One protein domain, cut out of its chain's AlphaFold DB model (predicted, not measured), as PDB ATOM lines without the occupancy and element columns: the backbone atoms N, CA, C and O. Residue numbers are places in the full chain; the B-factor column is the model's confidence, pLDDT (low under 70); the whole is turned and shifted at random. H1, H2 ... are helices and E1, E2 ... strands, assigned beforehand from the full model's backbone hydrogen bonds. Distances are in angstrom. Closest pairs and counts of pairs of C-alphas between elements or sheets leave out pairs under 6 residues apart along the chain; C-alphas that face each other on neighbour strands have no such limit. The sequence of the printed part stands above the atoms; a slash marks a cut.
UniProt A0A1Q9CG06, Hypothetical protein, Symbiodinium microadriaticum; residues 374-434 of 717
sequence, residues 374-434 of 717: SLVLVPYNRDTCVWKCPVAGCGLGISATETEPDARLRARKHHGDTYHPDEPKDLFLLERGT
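This is residues 374 to 434 of the 717 residues of the protein "Hypothetical protein" of Symbiodinium microadriaticum (UniProt A0A1Q9CG06). A small sheet of three short strands stands beside one longer helix, H1, which only grazes it with residues 407 to 415, and the short helix H2 packs on H1 at residues 412 to 417, away from the strands. The strands are joined by loops, five residues between E1 and E2 and seven between E2 and E3, and after H2 residues 429 to 434 run on to the end of the printed part with no named element. The printed part has 61 residues, with three named strands and two named helices in the order E1, E2, E3, H1, H2; the sheet runs E1, E3, E2 and is antiparallel throughout. The class is mixed, helices and strands, with under half of the residues in named elements. The whole is compact, with a radius of gyration of the C-alphas of 10.8 A, and rounded, spanning 29 by 27 by 21 A.

Start at E1, residues 377 to 379, an edge strand, and look for its antiparallel neighbour E3, residues 396 to 399, at 114 degrees between directions. There N 397 and O 378 are 2.8 A apart, within hydrogen-bond range. On the other side of E3 find E2, residues 385 to 388, the other edge strand; E2 and E3 form a hairpin, antiparallel at 155 degrees, with N 386 and O 398 at 2.9 A. E1 and E2 are only just apart, their closest C-alphas 8.1 A from each other. Go on to H1, residues 405 to 419, which is on the sheet but only grazes it; its closest C-alphas to E3 are those of Arg 408 and Ile 398, 7.1 A apart. Then H2, residues 425 to 428, touches H1 at residues 412 to 417 alone, the closest C-alphas being those of Arg 412 and Phe 428, 5.6 A apart. H2 is not on the sheet and is apart from E1, E2 and E3. In H1 every O i to N i+4 pair is within hydrogen-bond range; H2 is too short for such a pair, and its one O i to N i+3 pair is within range.

Find C-alpha 377 at (39.211, 46.513, -5.322), where E1 begins; it is 7.0 A long, E2 7.1 A and E3 9.6 A. From C-alpha 405 at (48.125, 36.241, -10.879), H1 runs 21.0 A to C-alpha 419. H2, 5.8 A long, ends at C-alpha 428 at (35.155, 33.753, -7.319).

The C-alphas farthest apart are those of Asp 383 and Asp 422, at 29.2 A. The printed part has no cut and no long link. Mean pLDDT of the printed part is 86.7; look for values under 70 at residues 374 to 375 and 430 to 434.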
ATOM      1  N   SER A 374      47.420  44.702   0.596       55.88
ATOM      2  CA  SER A 374      45.977  44.841   0.515       55.88
ATOM      3  C   SER A 374      45.673  45.131  -0.945       55.88
ATOM      4  O   SER A 374      46.111  46.141  -1.499       55.88
ATOM      5  N   LEU A 375      45.040  44.171  -1.606       67.44
ATOM      6  CA  LEU A 375      44.603  44.349  -2.976       67.44
ATOM      7  C   LEU A 375      43.345  45.198  -2.940       67.44
ATOM      8  O   LEU A 375      42.288  44.732  -2.523       67.44
ATOM      9  N   VAL A 376      43.490  46.452  -3.354       77.31
ATOM     10  CA  VAL A 376      42.389  47.408  -3.434       77.31
ATOM     11  C   VAL A 376      41.498  47.016  -4.611       77.31
ATOM     12  O   VAL A 376      41.925  47.056  -5.768       77.31
ATOM     13  N   LEU A 377      40.264  46.613  -4.315       90.50
ATOM     14  CA  LEU A 377      39.211  46.513  -5.322       90.50
ATOM     15  C   LEU A 377      38.753  47.921  -5.688       90.50
ATOM     16  O   LEU A 377      38.609  48.779  -4.819       90.50
ATOM     17  N   VAL A 378      38.518  48.151  -6.972       92.81
ATOM     18  CA  VAL A 378      38.063  49.440  -7.504       92.81
ATOM     19  C   VAL A 378      36.682  49.277  -8.135       92.81
ATOM     20  O   VAL A 378      36.332  48.156  -8.522       92.81
ATOM     21  N   PRO A 379      35.878  50.348  -8.261       96.56
ATOM     22  CA  PRO A 379      34.665  50.310  -9.070       96.56
ATOM     23  C   PRO A 379      34.968  49.755 -10.462       96.56
ATOM     24  O   PRO A 379      35.926  50.173 -11.117       96.56
ATOM     25  N   TYR A 380      34.183  48.773 -10.894       96.12
ATOM     26  CA  TYR A 380      34.433  48.063 -12.134       96.12
ATOM     27  C   TYR A 380      34.242  48.993 -13.329       96.12
ATOM     28  O   TYR A 380      33.150  49.495 -13.587       96.12
ATOM     29  N   ASN A 381      35.305  49.127 -14.108       94.75
ATOM     30  CA  ASN A 381      35.278  49.707 -15.435       94.75
ATOM     31  C   ASN A 381      35.939  48.710 -16.396       94.75
ATOM     32  O   ASN A 381      37.003  48.162 -16.103       94.75
ATOM     33  N   ARG A 382      35.278  48.450 -17.530       93.12
ATOM     34  CA  ARG A 382      35.701  47.454 -18.522       93.12
ATOM     35  C   ARG A 382      37.104  47.720 -19.073       93.12
ATOM     36  O   ARG A 382      37.803  46.760 -19.377       93.12
ATOM     37  N   ASP A 383      37.514  48.983 -19.146       93.38
ATOM     38  CA  ASP A 383      38.789  49.389 -19.742       93.38
ATOM     39  C   ASP A 383      39.942  49.371 -18.731       93.38
ATOM     40  O   ASP A 383      41.105  49.236 -19.105       93.38
ATOM     41  N   THR A 384      39.636  49.481 -17.434       91.81
ATOM     42  CA  THR A 384      40.649  49.585 -16.372       91.81
ATOM     43  C   THR A 384      40.703  48.371 -15.453       91.81
ATOM     44  O   THR A 384      41.596  48.308 -14.612       91.81
ATOM     45  N   CYS A 385      39.797  47.400 -15.593       94.75
ATOM     46  CA  CYS A 385      39.731  46.211 -14.742       94.75
ATOM     47  C   CYS A 385      39.917  44.911 -15.532       94.75
ATOM     48  O   CYS A 385      39.297  44.689 -16.566       94.75
ATOM     49  N   VAL A 386      40.710  43.992 -14.978       91.19
ATOM     50  CA  VAL A 386      40.948  42.642 -15.534       91.19
ATOM     51  C   VAL A 386      39.957  41.598 -15.028       91.19
ATOM     52  O   VAL A 386      39.935  40.470 -15.511       91.19
ATOM     53  N   TRP A 387      39.149  41.947 -14.030       93.25
ATOM     54  CA  TRP A 387      38.131  41.069 -13.468       93.25
ATOM     55  C   TRP A 387      36.981  41.897 -12.894       93.25
ATOM     56  O   TRP A 387      37.221  42.944 -12.289       93.25
ATOM     57  N   LYS A 388      35.751  41.405 -13.072       94.94
ATOM     58  CA  LYS A 388      34.510  41.935 -12.494       94.94
ATOM     59  C   LYS A 388      33.983  40.937 -11.467       94.94
ATOM     60  O   LYS A 388      33.957  39.742 -11.768       94.94
ATOM     61  N   CYS A 389      33.520  41.409 -10.312       95.62
ATOM     62  CA  CYS A 389      32.781  40.559  -9.385       95.62
ATOM     63  C   CYS A 389      31.534  39.965 -10.079       95.62
ATOM     64  O   CYS A 389      30.784  40.718 -10.709       95.62
ATOM     65  N   PRO A 390      31.312  38.635 -10.011       94.38
ATOM     66  CA  PRO A 390      30.187  37.983 -10.683       94.38
ATOM     67  C   PRO A 390      28.843  38.215  -9.981       94.38
ATOM     68  O   PRO A 390      27.804  37.989 -10.596       94.38
ATOM     69  N   VAL A 391      28.847  38.664  -8.722       95.44
ATOM     70  CA  VAL A 391      27.623  38.895  -7.948       95.44
ATOM     71  C   VAL A 391      26.912  40.143  -8.461       95.44
ATOM     72  O   VAL A 391      27.499  41.229  -8.558       95.44
ATOM     73  N   ALA A 392      25.635  39.987  -8.809       94.69
ATOM     74  CA  ALA A 392      24.807  41.076  -9.305       94.69
ATOM     75  C   ALA A 392      24.731  42.212  -8.268       94.69
ATOM     76  O   ALA A 392      24.517  41.976  -7.085       94.69
ATOM     77  N   GLY A 393      24.939  43.454  -8.711       93.69
ATOM     78  CA  GLY A 393      24.887  44.639  -7.845       93.69
ATOM     79  C   GLY A 393      26.181  44.988  -7.096       93.69
ATOM     80  O   GLY A 393      26.282  46.107  -6.609       93.69
ATOM     81  N   CYS A 394      27.202  44.117  -7.057       96.25
ATOM     82  CA  CYS A 394      28.457  44.427  -6.350       96.25
ATOM     83  C   CYS A 394      29.256  45.552  -7.030       96.25
ATOM     84  O   CYS A 394      29.757  46.465  -6.381       96.25
ATOM     85  N   GLY A 395      29.386  45.499  -8.359       95.00
ATOM     86  CA  GLY A 395      30.016  46.574  -9.132       95.00
ATOM     87  C   GLY A 395      31.518  46.779  -8.884       95.00
ATOM     88  O   GLY A 395      32.075  47.717  -9.441       95.00
ATOM     89  N   LEU A 396      32.190  45.925  -8.105       96.94
ATOM     90  CA  LEU A 396      33.634  45.988  -7.860       96.94
ATOM     91  C   LEU A 396      34.432  45.105  -8.831       96.94
ATOM     92  O   LEU A 396      33.941  44.101  -9.356       96.94
ATOM     93  N   GLY A 397      35.689  45.476  -9.063       95.31
ATOM     94  CA  GLY A 397      36.623  44.770  -9.931       95.31
ATOM     95  C   GLY A 397      38.075  44.871  -9.467       95.31
ATOM     96  O   GLY A 397      38.409  45.590  -8.524       95.31
ATOM     97  N   ILE A 398      38.952  44.121 -10.134       94.06
ATOM     98  CA  ILE A 398      40.403  44.188  -9.909       94.06
ATOM     99  C   ILE A 398      41.026  45.022 -11.021       94.06
ATOM    100  O   ILE A 398      40.874  44.684 -12.197       94.06
ATOM    101  N   SER A 399      41.755  46.072 -10.635       92.31
ATOM    102  CA  SER A 399      42.475  46.953 -11.557       92.31
ATOM    103  C   SER A 399      43.442  46.177 -12.458       92.31
ATOM    104  O   SER A 399      44.154  45.278 -12.007       92.31
ATOM    105  N   ALA A 400      43.525  46.571 -13.727       89.94
ATOM    106  CA  ALA A 400      44.470  46.049 -14.706       89.94
ATOM    107  C   ALA A 400      45.935  46.333 -14.339       89.94
ATOM    108  O   ALA A 400      46.829  45.632 -14.813       89.94
ATOM    109  N   THR A 401      46.178  47.308 -13.456       88.69
ATOM    110  CA  THR A 401      47.512  47.602 -12.912       88.69
ATOM    111  C   THR A 401      48.054  46.481 -12.022       88.69
ATOM    112  O   THR A 401      49.270  46.339 -11.896       88.69
ATOM    113  N   GLU A 402      47.187  45.651 -11.434       88.00
ATOM    114  CA  GLU A 402      47.613  44.468 -10.695       88.00
ATOM    115  C   GLU A 402      47.962  43.363 -11.689       88.00
ATOM    116  O   GLU A 402      47.074  42.808 -12.330       88.00
ATOM    117  N   THR A 403      49.243  43.033 -11.834       81.88
ATOM    118  CA  THR A 403      49.739  42.065 -12.827       81.88
ATOM    119  C   THR A 403      50.022  40.685 -12.242       81.88
ATOM    120  O   THR A 403      50.132  39.724 -13.003       81.88
ATOM    121  N   GLU A 404      50.097  40.541 -10.914       82.62
ATOM    122  CA  GLU A 404      50.468  39.283 -10.268       82.62
ATOM    123  C   GLU A 404      49.257  38.324 -10.177       82.62
ATOM    124  O   GLU A 404      48.292  38.598  -9.456       82.62
ATOM    125  N   PRO A 405      49.279  37.150 -10.843       78.81
ATOM    126  CA  PRO A 405      48.125  36.241 -10.879       78.81
ATOM    127  C   PRO A 405      47.692  35.722  -9.500       78.81
ATOM    128  O   PRO A 405      46.497  35.591  -9.226       78.81
ATOM    129  N   ASP A 406      48.657  35.457  -8.615       74.31
ATOM    130  CA  ASP A 406      48.392  34.980  -7.254       74.31
ATOM    131  C   ASP A 406      47.766  36.085  -6.391       74.31
ATOM    132  O   ASP A 406      46.894  35.816  -5.561       74.31
ATOM    133  N   ALA A 407      48.163  37.342  -6.613       82.38
ATOM    134  CA  ALA A 407      47.565  38.501  -5.964       82.38
ATOM    135  C   ALA A 407      46.101  38.661  -6.406       82.38
ATOM    136  O   ALA A 407      45.207  38.672  -5.561       82.38
ATOM    137  N   ARG A 408      45.824  38.603  -7.716       87.06
ATOM    138  CA  ARG A 408      44.448  38.597  -8.251       87.06
ATOM    139  C   ARG A 408      43.599  37.463  -7.665       87.06
ATOM    140  O   ARG A 408      42.437  37.663  -7.330       87.06
ATOM    141  N   LEU A 409      44.155  36.257  -7.523       85.75
ATOM    142  CA  LEU A 409      43.440  35.122  -6.930       85.75
ATOM    143  C   LEU A 409      43.104  35.351  -5.449       85.75
ATOM    144  O   LEU A 409      41.982  35.062  -5.035       85.75
ATOM    145  N   ARG A 410      44.051  35.873  -4.659       85.12
ATOM    146  CA  ARG A 410      43.815  36.203  -3.246       85.12
ATOM    147  C   ARG A 410      42.761  37.294  -3.087       85.12
ATOM    148  O   ARG A 410      41.881  37.127  -2.252       85.12
ATOM    149  N   ALA A 411      42.808  38.340  -3.915       89.25
ATOM    150  CA  ALA A 411      41.816  39.416  -3.913       89.25
ATOM    151  C   ALA A 411      40.396  38.879  -4.136       89.25
ATOM    152  O   ALA A 411      39.498  39.187  -3.362       89.25
ATOM    153  N   ARG A 412      40.208  38.015  -5.145       91.50
ATOM    154  CA  ARG A 412      38.900  37.409  -5.452       91.50
ATOM    155  C   ARG A 412      38.364  36.558  -4.308       91.50
ATOM    156  O   ARG A 412      37.204  36.702  -3.944       91.50
ATOM    157  N   LYS A 413      39.210  35.691  -3.738       91.56
ATOM    158  CA  LYS A 413      38.823  34.836  -2.606       91.56
ATOM    159  C   LYS A 413      38.444  35.663  -1.386       91.56
ATOM    160  O   LYS A 413      37.369  35.471  -0.843       91.56
ATOM    161  N   HIS A 414      39.306  36.605  -1.008       90.25
ATOM    162  CA  HIS A 414      39.065  37.470   0.139       90.25
ATOM    163  C   HIS A 414      37.793  38.303  -0.039       90.25
ATOM    164  O   HIS A 414      37.000  38.403   0.887       90.25
ATOM    165  N   HIS A 415      37.563  38.841  -1.238       93.75
ATOM    166  CA  HIS A 415      36.332  39.552  -1.563       93.75
ATOM    167  C   HIS A 415      35.088  38.672  -1.416       93.75
ATOM    168  O   HIS A 415      34.150  39.081  -0.743       93.75
ATOM    169  N   GLY A 416      35.102  37.470  -2.002       93.19
ATOM    170  CA  GLY A 416      33.999  36.520  -1.874       93.19
ATOM    171  C   GLY A 416      33.726  36.156  -0.416       93.19
ATOM    172  O   GLY A 416      32.607  36.310   0.048       93.19
ATOM    173  N   ASP A 417      34.768  35.788   0.337       90.50
ATOM    174  CA  ASP A 417      34.637  35.422   1.753       90.50
ATOM    175  C   ASP A 417      34.149  36.597   2.635       90.50
ATOM    176  O   ASP A 417      33.514  36.357   3.657       90.50
ATOM    177  N   THR A 418      34.437  37.856   2.268       91.69
ATOM    178  CA  THR A 418      34.135  39.040   3.106       91.69
ATOM    179  C   THR A 418      32.812  39.716   2.747       91.69
ATOM    180  O   THR A 418      32.081  40.141   3.635       91.69
ATOM    181  N   TYR A 419      32.506  39.848   1.456       93.06
ATOM    182  CA  TYR A 419      31.363  40.630   0.964       93.06
ATOM    183  C   TYR A 419      30.232  39.762   0.409       93.06
ATOM    184  O   TYR A 419      29.122  40.257   0.228       93.06
ATOM    185  N   HIS A 420      30.501  38.482   0.141       94.50
ATOM    186  CA  HIS A 420      29.546  37.540  -0.441       94.50
ATOM    187  C   HIS A 420      29.619  36.159   0.246       94.50
ATOM    188  O   HIS A 420      29.818  35.151  -0.435       94.50
ATOM    189  N   PRO A 421      29.490  36.091   1.587       94.69
ATOM    190  CA  PRO A 421      29.690  34.850   2.341       94.69
ATOM    191  C   PRO A 421      28.673  33.752   1.994       94.69
ATOM    192  O   PRO A 421      28.999  32.570   2.108       94.69
ATOM    193  N   ASP A 422      27.477  34.142   1.544       94.62
ATOM    194  CA  ASP A 422      26.387  33.229   1.179       94.62
ATOM    195  C   ASP A 422      26.490  32.714  -0.267       94.62
ATOM    196  O   ASP A 422      25.782  31.783  -0.654       94.62
ATOM    197  N   GLU A 423      27.382  33.294  -1.074       93.62
ATOM    198  CA  GLU A 423      27.555  32.919  -2.475       93.62
ATOM    199  C   GLU A 423      28.532  31.734  -2.630       93.62
ATOM    200  O   GLU A 423      29.543  31.640  -1.919       93.62
ATOM    201  N   PRO A 424      28.299  30.824  -3.593       89.50
ATOM    202  CA  PRO A 424      29.206  29.718  -3.884       89.50
ATOM    203  C   PRO A 424      30.656  30.170  -4.143       89.50
ATOM    204  O   PRO A 424      30.944  30.994  -5.013       89.50
ATOM    205  N   LYS A 425      31.617  29.595  -3.405       86.75
ATOM    206  CA  LYS A 425      33.042  29.995  -3.463       86.75
ATOM    207  C   LYS A 425      33.682  29.823  -4.842       86.75
ATOM    208  O   LYS A 425      34.675  30.478  -5.150       86.75
ATOM    209  N   ASP A 426      33.150  28.923  -5.656       84.50
ATOM    210  CA  ASP A 426      33.572  28.664  -7.027       84.50
ATOM    211  C   ASP A 426      33.255  29.818  -7.987       84.50
ATOM    212  O   ASP A 426      34.011  30.010  -8.941       84.50
ATOM    213  N   LEU A 427      32.261  30.668  -7.691       85.62
ATOM    214  CA  LEU A 427      31.984  31.888  -8.464       85.62
ATOM    215  C   LEU A 427      33.195  32.831  -8.512       85.62
ATOM    216  O   LEU A 427      33.482  33.450  -9.537       85.62
ATOM    217  N   PHE A 428      33.965  32.903  -7.425       88.81
ATOM    218  CA  PHE A 428      35.155  33.753  -7.319       88.81
ATOM    219  C   PHE A 428      36.425  33.091  -7.886       88.81
ATOM    220  O   PHE A 428      37.509  33.684  -7.877       88.81
ATOM    221  N   LEU A 429      36.310  31.867  -8.416       79.75
ATOM    222  CA  LEU A 429      37.411  31.046  -8.919       79.75
ATOM    223  C   LEU A 429      37.280  30.797 -10.428       79.75
ATOM    224  O   LEU A 429      37.120  29.663 -10.869       79.75
ATOM    225  N   LEU A 430      37.429  31.847 -11.241       63.94
ATOM    226  CA  LEU A 430      37.473  31.710 -12.705       63.94
ATOM    227  C   LEU A 430      38.841  32.079 -13.290       63.94
ATOM    228  O   LEU A 430      39.182  33.238 -13.498       63.94
ATOM    229  N   GLU A 431      39.675  31.056 -13.420       53.09
ATOM    230  CA  GLU A 431      40.086  30.429 -14.684       53.09
ATOM    231  C   GLU A 431      40.301  28.958 -14.298       53.09
ATOM    232  O   GLU A 431      41.009  28.694 -13.319       53.09
ATOM    233  N   ARG A 432      39.677  27.983 -14.987       53.16
ATOM    234  CA  ARG A 432      40.036  26.565 -14.778       53.16
ATOM    235  C   ARG A 432      41.542  26.492 -14.972       53.16
ATOM    236  O   ARG A 432      42.013  26.866 -16.042       53.16
ATOM    237  N   GLY A 433      42.258  26.123 -13.902       52.94
ATOM    238  CA  GLY A 433      43.700  26.317 -13.795       52.94
ATOM    239  C   GLY A 433      44.367  26.000 -15.120       52.94
ATOM    240  O   GLY A 433      44.183  24.900 -15.643       52.94
ATOM    241  N   THR A 434      45.071  26.986 -15.678       55.94
ATOM    242  CA  THR A 434      45.747  26.831 -16.963       55.94
ATOM    243  C   THR A 434      46.522  25.514 -16.963       55.94
ATOM    244  O   THR A 434      46.948  25.019 -15.911       55.94
TER     245      THR A 434